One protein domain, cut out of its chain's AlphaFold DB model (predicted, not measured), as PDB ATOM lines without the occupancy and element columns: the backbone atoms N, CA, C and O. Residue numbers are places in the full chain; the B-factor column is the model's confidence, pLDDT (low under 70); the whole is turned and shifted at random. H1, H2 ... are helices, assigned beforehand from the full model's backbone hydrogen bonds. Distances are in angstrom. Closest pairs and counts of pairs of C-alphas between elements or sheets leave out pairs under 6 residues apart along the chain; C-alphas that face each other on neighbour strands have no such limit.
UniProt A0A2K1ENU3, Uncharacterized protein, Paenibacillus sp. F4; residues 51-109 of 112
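This is residues 51 to 109 of the 112 residues of an uncharacterized protein of Paenibacillus sp. F4 (UniProt A0A2K1ENU3). A drawn-out, rod-like chain with two helices far from each other: a tail, residues 51 to 65, leads into the short helix H1, and a long unnamed link then runs on to the far end, where the chain folds back and the longer helix H2 returns beside the link. The tail's residues 51 to 59 and 61 to 65 stick out. The printed part has 59 residues, with two named helices, H1 then H2, and no named strand. The class is all helix, though the helices hold 26 of the 59 printed residues, under half. The whole is extended, with a radius of gyration of the C-alphas of 20.0 A and spans of 63 by 19 by 18 A.

The printed part begins at Ala 51, its C-alpha at (-52.075, -25.852, -17.897). H1 is residues 66 to 74, 12.9 A from first to last C-alpha, and begins at C-alpha 66, (-58.583, -1.687, -11.212). H2 is residues 91 to 107, 24.4 A long by the same measure, and ends at C-alpha 107, (-42.117, 12.521, -1.638).

H1 and H2 are apart, with no C-alpha of the one within 8 A of the other. Residues 69 to 74, which belong to H1, stand free. In H1 and H2 every O i to N i+4 pair is within hydrogen-bond range.

The two C-alphas farthest apart are those of Lys 52 and Asp 90, 63.5 A. The link from H1 to H2, 16 residues, is long. The printed part has no cut. The mean pLDDT of the printed part is 93.2, and no printed residue is under 70.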
ATOM      1  N   ALA A  51     -52.039 -25.093 -16.643       96.25
ATOM      2  CA  ALA A  51     -52.075 -25.852 -17.897       96.25
ATOM      3  C   ALA A  51     -53.268 -25.491 -18.806       96.25
ATOM      4  O   ALA A  51     -53.194 -25.680 -20.017       96.25
ATOM      5  N   LYS A  52     -54.364 -24.962 -18.240       96.12
ATOM      6  CA  LYS A  52     -55.525 -24.478 -19.007       96.12
ATOM      7  C   LYS A  52     -55.330 -23.061 -19.555       96.12
ATOM      8  O   LYS A  52     -56.114 -22.623 -20.391       96.12
ATOM      9  N   LEU A  53     -54.303 -22.350 -19.091       97.06
ATOM     10  CA  LEU A  53     -53.954 -21.006 -19.527       97.06
ATOM     11  C   LEU A  53     -52.680 -21.071 -20.370       97.06
ATOM     12  O   LEU A  53     -51.569 -21.039 -19.851       97.06
ATOM     13  N   ALA A  54     -52.845 -21.150 -21.689       96.81
ATOM     14  CA  ALA A  54     -51.711 -21.070 -22.603       96.81
ATOM     15  C   ALA A  54     -50.930 -19.754 -22.413       96.81
ATOM     16  O   ALA A  54     -51.492 -18.724 -22.024       96.81
ATOM     17  N   ASN A  55     -49.636 -19.763 -22.737       95.88
ATOM     18  CA  ASN A  55     -48.813 -18.557 -22.682       95.88
ATOM     19  C   ASN A  55     -49.432 -17.442 -23.540       95.88
ATOM     20  O   ASN A  55     -49.772 -17.654 -24.700       95.88
ATOM     21  N   GLY A  56     -49.597 -16.256 -22.951       94.69
ATOM     22  CA  GLY A  56     -50.242 -15.113 -23.607       94.69
ATOM     23  C   GLY A  56     -51.775 -15.169 -23.661       94.69
ATOM     24  O   GLY A  56     -52.391 -14.243 -24.182       94.69
ATOM     25  N   ALA A  57     -52.425 -16.197 -23.099       97.12
ATOM     26  CA  ALA A  57     -53.886 -16.287 -23.078       97.12
ATOM     27  C   ALA A  57     -54.540 -15.129 -22.306       97.12
ATOM     28  O   ALA A  57     -55.614 -14.671 -22.698       97.12
ATOM     29  N   VAL A  58     -53.889 -14.620 -21.256       95.19
ATOM     30  CA  VAL A  58     -54.343 -13.468 -20.465       95.19
ATOM     31  C   VAL A  58     -53.355 -12.319 -20.652       95.19
ATOM     32  O   VAL A  58     -52.284 -12.294 -20.054       95.19
ATOM     33  N   THR A  59     -53.705 -11.378 -21.524       94.06
ATOM     34  CA  THR A  59     -52.937 -10.151 -21.765       94.06
ATOM     35  C   THR A  59     -53.433  -9.023 -20.869       94.06
ATOM     36  O   THR A  59     -54.565  -9.073 -20.398       94.06
ATOM     37  N   VAL A  60     -52.663  -7.940 -20.741       89.38
ATOM     38  CA  VAL A  60     -53.088  -6.730 -20.006       89.38
ATOM     39  C   VAL A  60     -54.446  -6.207 -20.490       89.38
ATOM     40  O   VAL A  60     -55.285  -5.863 -19.672       89.38
ATOM     41  N   ALA A  61     -54.724  -6.256 -21.798       92.31
ATOM     42  CA  ALA A  61     -56.017  -5.848 -22.363       92.31
ATOM     43  C   ALA A  61     -57.227  -6.702 -21.915       92.31
ATOM     44  O   ALA A  61     -58.364  -6.307 -22.143       92.31
ATOM     45  N   LYS A  62     -56.993  -7.880 -21.319       94.00
ATOM     46  CA  LYS A  62     -58.031  -8.775 -20.775       94.00
ATOM     47  C   LYS A  62     -58.183  -8.637 -19.257       94.00
ATOM     48  O   LYS A  62     -59.022  -9.316 -18.672       94.00
ATOM     49  N   LEU A  63     -57.342  -7.822 -18.621       92.25
ATOM     50  CA  LEU A  63     -57.372  -7.562 -17.189       92.25
ATOM     51  C   LEU A  63     -58.098  -6.244 -16.933       92.25
ATOM     52  O   LEU A  63     -57.998  -5.299 -17.714       92.25
ATOM     53  N   ASP A  64     -58.831  -6.194 -15.828       92.44
ATOM     54  CA  ASP A  64     -59.550  -4.992 -15.431       92.44
ATOM     55  C   ASP A  64     -58.583  -3.860 -15.043       92.44
ATOM     56  O   ASP A  64     -57.511  -4.092 -14.469       92.44
ATOM     57  N   SER A  65     -58.968  -2.615 -15.326       85.94
ATOM     58  CA  SER A  65     -58.140  -1.438 -15.052       85.94
ATOM     59  C   SER A  65     -57.882  -1.220 -13.554       85.94
ATOM     60  O   SER A  65     -56.838  -0.671 -13.194       85.94
ATOM     61  N   SER A  66     -58.755  -1.720 -12.672       88.06
ATOM     62  CA  SER A  66     -58.583  -1.687 -11.212       88.06
ATOM     63  C   SER A  66     -57.368  -2.476 -10.715       88.06
ATOM     64  O   SER A  66     -56.837  -2.177  -9.638       88.06
ATOM     65  N   LEU A  67     -56.856  -3.431 -11.502       88.38
ATOM     66  CA  LEU A  67     -55.614  -4.134 -11.177       88.38
ATOM     67  C   LEU A  67     -54.440  -3.153 -11.067       88.38
ATOM     68  O   LEU A  67     -53.598  -3.295 -10.181       88.38
ATOM     69  N   THR A  68     -54.430  -2.115 -11.905       81.88
ATOM     70  CA  THR A  68     -53.432  -1.038 -11.855       81.88
ATOM     71  C   THR A  68     -53.463  -0.330 -10.504       81.88
ATOM     72  O   THR A  68     -52.414  -0.114  -9.907       81.88
ATOM     73  N   ASN A  69     -54.651  -0.049  -9.963       82.75
ATOM     74  CA  ASN A  69     -54.793   0.575  -8.644       82.75
ATOM     75  C   ASN A  69     -54.279  -0.340  -7.529       82.75
ATOM     76  O   ASN A  69     -53.593   0.116  -6.619       82.75
ATOM     77  N   THR A  70     -54.562  -1.641  -7.625       86.31
ATOM     78  CA  THR A  70     -54.083  -2.634  -6.652       86.31
ATOM     79  C   THR A  70     -52.558  -2.752  -6.663       86.31
ATOM     80  O   THR A  70     -51.939  -2.816  -5.604       86.31
ATOM     81  N   ILE A  71     -51.940  -2.781  -7.848       86.25
ATOM     82  CA  ILE A  71     -50.479  -2.848  -7.991       86.25
ATOM     83  C   ILE A  71     -49.843  -1.540  -7.515       86.25
ATOM     84  O   ILE A  71     -48.936  -1.577  -6.689       86.25
ATOM     85  N   ASN A  72     -50.361  -0.391  -7.958       79.38
ATOM     86  CA  ASN A  72     -49.863   0.923  -7.553       79.38
ATOM     87  C   ASN A  72     -49.971   1.145  -6.041       79.38
ATOM     88  O   ASN A  72     -49.078   1.743  -5.464       79.38
ATOM     89  N   GLY A  73     -51.012   0.631  -5.382       78.31
ATOM     90  CA  GLY A  73     -51.141   0.711  -3.925       78.31
ATOM     91  C   GLY A  73     -50.142  -0.162  -3.155       78.31
ATOM     92  O   GLY A  73     -49.862   0.115  -1.992       78.31
ATOM     93  N   LYS A  74     -49.591  -1.211  -3.782       83.44
ATOM     94  CA  LYS A  74     -48.547  -2.067  -3.187       83.44
ATOM     95  C   LYS A  74     -47.134  -1.533  -3.414       83.44
ATOM     96  O   LYS A  74     -46.227  -1.904  -2.674       83.44
ATOM     97  N   LEU A  75     -46.938  -0.692  -4.428       84.62
ATOM     98  CA  LEU A  75     -45.686   0.021  -4.643       84.62
ATOM     99  C   LEU A  75     -45.717   1.310  -3.819       84.62
ATOM    100  O   LEU A  75     -46.470   2.229  -4.111       84.62
ATOM    101  N   THR A  76     -44.870   1.405  -2.797       79.62
ATOM    102  CA  THR A  76     -44.703   2.666  -2.052       79.62
ATOM    103  C   THR A  76     -44.025   3.746  -2.897       79.62
ATOM    104  O   THR A  76     -44.180   4.932  -2.621       79.62
ATOM    105  N   ALA A  77     -43.278   3.335  -3.926       91.00
ATOM    106  CA  ALA A  77     -42.610   4.229  -4.854       91.00
ATOM    107  C   ALA A  77     -43.554   4.677  -5.982       91.00
ATOM    108  O   ALA A  77     -44.190   3.863  -6.651       91.00
ATOM    109  N   THR A  78     -43.575   5.979  -6.240       90.56
ATOM    110  CA  THR A  78     -44.259   6.617  -7.367       90.56
ATOM    111  C   THR A  78     -43.246   7.323  -8.269       90.56
ATOM    112  O   THR A  78     -42.051   7.394  -7.971       90.56
ATOM    113  N   LYS A  79     -43.697   7.841  -9.416       92.69
ATOM    114  CA  LYS A  79     -42.836   8.645 -10.290       92.69
ATOM    115  C   LYS A  79     -42.453   9.948  -9.577       92.69
ATOM    116  O   LYS A  79     -43.329  10.732  -9.224       92.69
ATOM    117  N   ALA A  80     -41.154  10.202  -9.426       94.88
ATOM    118  CA  ALA A  80     -40.665  11.459  -8.866       94.88
ATOM    119  C   ALA A  80     -41.022  12.670  -9.742       94.88
ATOM    120  O   ALA A  80     -41.105  12.575 -10.971       94.88
ATOM    121  N   ALA A  81     -41.207  13.823  -9.095       97.00
ATOM    122  CA  ALA A  81     -41.371  15.097  -9.784       97.00
ATOM    123  C   ALA A  81     -40.127  15.425 -10.625       97.00
ATOM    124  O   ALA A  81     -39.008  15.072 -10.250       97.00
ATOM    125  N   ALA A  82     -40.321  16.120 -11.748       96.00
ATOM    126  CA  ALA A  82     -39.220  16.503 -12.625       96.00
ATOM    127  C   ALA A  82     -38.176  17.363 -11.884       96.00
ATOM    128  O   ALA A  82     -38.511  18.239 -11.075       96.00
ATOM    129  N   VAL A  83     -36.904  17.108 -12.179       95.38
ATOM    130  CA  VAL A  83     -35.757  17.891 -11.710       95.38
ATOM    131  C   VAL A  83     -34.988  18.315 -12.958       95.38
ATOM    132  O   VAL A  83     -34.588  17.429 -13.713       95.38
ATOM    133  N   PRO A  84     -34.871  19.623 -13.244       93.31
ATOM    134  CA  PRO A  84     -34.061  20.096 -14.361       93.31
ATOM    135  C   PRO A  84     -32.575  19.824 -14.098       93.31
ATOM    136  O   PRO A  84     -32.175  19.599 -12.954       93.31
ATOM    137  N   ASP A  85     -31.763  19.877 -15.152       95.94
ATOM    138  CA  ASP A  85     -30.311  19.867 -14.999       95.94
ATOM    139  C   ASP A  85     -29.852  21.061 -14.153       95.94
ATOM    140  O   ASP A  85     -30.504  22.110 -14.115       95.94
ATOM    141  N   THR A  86     -28.724  20.885 -13.466       96.31
ATOM    142  CA  THR A  86     -28.172  21.911 -12.579       96.31
ATOM    143  C   THR A  86     -27.870  23.198 -13.341       96.31
ATOM    144  O   THR A  86     -27.196  23.185 -14.372       96.31
ATOM    145  N   ALA A  87     -28.361  24.320 -12.818       95.69
ATOM    146  CA  ALA A  87     -28.000  25.655 -13.298       95.69
ATOM    147  C   ALA A  87     -27.074  26.381 -12.308       95.69
ATOM    148  O   ALA A  87     -26.687  27.531 -12.531       95.69
ATOM    149  N   ALA A  88     -26.731  25.725 -11.199       97.56
ATOM    150  CA  ALA A  88     -25.886  26.282 -10.165       97.56
ATOM    151  C   ALA A  88     -24.459  26.527 -10.678       97.56
ATOM    152  O   ALA A  88     -23.819  25.655 -11.260       97.56
ATOM    153  N   THR A  89     -23.940  27.723 -10.409       97.94
ATOM    154  CA  THR A  89     -22.560  28.120 -10.746       97.94
ATOM    155  C   THR A  89     -21.636  28.129  -9.529       97.94
ATOM    156  O   THR A  89     -20.441  28.391  -9.653       97.94
ATOM    157  N   ASP A  90     -22.170  27.808  -8.350       98.44
ATOM    158  CA  ASP A  90     -21.442  27.745  -7.092       98.44
ATOM    159  C   ASP A  90     -21.869  26.536  -6.241       98.44
ATOM    160  O   ASP A  90     -22.847  25.833  -6.518       98.44
ATOM    161  N   ALA A  91     -21.112  26.277  -5.174       98.06
ATOM    162  CA  ALA A  91     -21.373  25.151  -4.281       98.06
ATOM    163  C   ALA A  91     -22.697  25.292  -3.506       98.06
ATOM    164  O   ALA A  91     -23.314  24.285  -3.149       98.06
ATOM    165  N   ALA A  92     -23.139  26.523  -3.232       98.25
ATOM    166  CA  ALA A  92     -24.369  26.775  -2.489       98.25
ATOM    167  C   ALA A  92     -25.605  26.391  -3.318       98.25
ATOM    168  O   ALA A  92     -26.508  25.729  -2.800       98.25
ATOM    169  N   GLY A  93     -25.612  26.735  -4.606       97.75
ATOM    170  CA  GLY A  93     -26.642  26.356  -5.563       97.75
ATOM    171  C   GLY A  93     -26.703  24.844  -5.771       97.75
ATOM    172  O   GLY A  93     -27.782  24.265  -5.666       97.75
ATOM    173  N   VAL A  94     -25.551  24.179  -5.942       97.44
ATOM    174  CA  VAL A  94     -25.497  22.709  -6.081       97.44
ATOM    175  C   VAL A  94     -26.081  22.025  -4.843       97.44
ATOM    176  O   VAL A  94     -26.853  21.070  -4.945       97.44
ATOM    177  N   LEU A  95     -25.757  22.528  -3.646       97.75
ATOM    178  CA  LEU A  95     -26.305  21.991  -2.402       97.75
ATOM    179  C   LEU A  95     -27.823  22.201  -2.298       97.75
ATOM    180  O   LEU A  95     -28.522  21.333  -1.768       97.75
ATOM    181  N   ALA A  96     -28.343  23.331  -2.782       97.50
ATOM    182  CA  ALA A  96     -29.776  23.606  -2.799       97.50
ATOM    183  C   ALA A  96     -30.528  22.653  -3.741       97.50
ATOM    184  O   ALA A  96     -31.500  22.022  -3.324       97.50
ATOM    185  N   GLU A  97     -30.040  22.475  -4.969       97.81
ATOM    186  CA  GLU A  97     -30.645  21.575  -5.960       97.81
ATOM    187  C   GLU A  97     -30.583  20.103  -5.521       97.81
ATOM    188  O   GLU A  97     -31.561  19.367  -5.660       97.81
ATOM    189  N   LEU A  98     -29.487  19.667  -4.884       97.00
ATOM    190  CA  LEU A  98     -29.392  18.318  -4.315       97.00
ATOM    191  C   LEU A  98     -30.417  18.088  -3.192       97.00
ATOM    192  O   LEU A  98     -30.994  17.001  -3.076       97.00
ATOM    193  N   ARG A  99     -30.654  19.095  -2.342       96.94
ATOM    194  CA  ARG A  99     -31.676  19.027  -1.284       96.94
ATOM    195  C   ARG A  99     -33.087  18.953  -1.869       96.94
ATOM    196  O   ARG A  99     -33.906  18.195  -1.344       96.94
ATOM    197  N   ASP A 100     -33.356  19.679  -2.951       96.81
ATOM    198  CA  ASP A 100     -34.623  19.594  -3.687       96.81
ATOM    199  C   ASP A 100     -34.823  18.199  -4.300       96.81
ATOM    200  O   ASP A 100     -35.837  17.550  -4.032       96.81
ATOM    201  N   LEU A 101     -33.817  17.671  -5.006       97.19
ATOM    202  CA  LEU A 101     -33.836  16.306  -5.542       97.19
ATOM    203  C   LEU A 101     -34.144  15.282  -4.442       97.19
ATOM    204  O   LEU A 101     -35.039  14.450  -4.590       97.19
ATOM    205  N   LYS A 102     -33.448  15.368  -3.303       97.56
ATOM    206  CA  LYS A 102     -33.672  14.475  -2.159       97.56
ATOM    207  C   LYS A 102     -35.110  14.556  -1.642       97.56
ATOM    208  O   LYS A 102     -35.703  13.534  -1.301       97.56
ATOM    209  N   THR A 103     -35.667  15.761  -1.585       97.50
ATOM    210  CA  THR A 103     -37.045  15.999  -1.143       97.50
ATOM    211  C   THR A 103     -38.043  15.365  -2.108       97.50
ATOM    212  O   THR A 103     -38.937  14.643  -1.674       97.50
ATOM    213  N   LYS A 104     -37.843  15.539  -3.417       97.19
ATOM    214  CA  LYS A 104     -38.688  14.934  -4.457       97.19
ATOM    215  C   LYS A 104     -38.619  13.408  -4.454       97.19
ATOM    216  O   LYS A 104     -39.651  12.758  -4.590       97.19
ATOM    217  N   LEU A 105     -37.438  12.829  -4.238       96.56
ATOM    218  CA  LEU A 105     -37.269  11.374  -4.136       96.56
ATOM    219  C   LEU A 105     -37.965  10.783  -2.900       96.56
ATOM    220  O   LEU A 105     -38.514   9.685  -2.975       96.56
ATOM    221  N   ARG A 106     -37.993  11.512  -1.780       95.88
ATOM    222  CA  ARG A 106     -38.738  11.112  -0.575       95.88
ATOM    223  C   ARG A 106     -40.239  11.235  -0.734       95.88
ATOM    224  O   ARG A 106     -40.961  10.313  -0.379       95.88
ATOM    225  N   ALA A 107     -40.705  12.341  -1.313       95.00
ATOM    226  CA  ALA A 107     -42.117  12.521  -1.638       95.00
ATOM    227  C   ALA A 107     -42.621  11.418  -2.583       95.00
ATOM    228  O   ALA A 107     -43.759  10.975  -2.475       95.00
ATOM    229  N   ALA A 108     -41.746  10.938  -3.469       94.69
ATOM    230  CA  ALA A 108     -42.020   9.818  -4.353       94.69
ATOM    231  C   ALA A 108     -41.921   8.439  -3.677       94.69
ATOM    232  O   ALA A 108     -42.147   7.444  -4.352       94.69
ATOM    233  N   GLY A 109     -41.546   8.337  -2.397       93.25
ATOM    234  CA  GLY A 109     -41.367   7.055  -1.702       93.25
ATOM    235  C   GLY A 109     -40.203   6.203  -2.226       93.25
ATOM    236  O   GLY A 109     -40.154   5.004  -1.958       93.25
TER     237      GLY A 109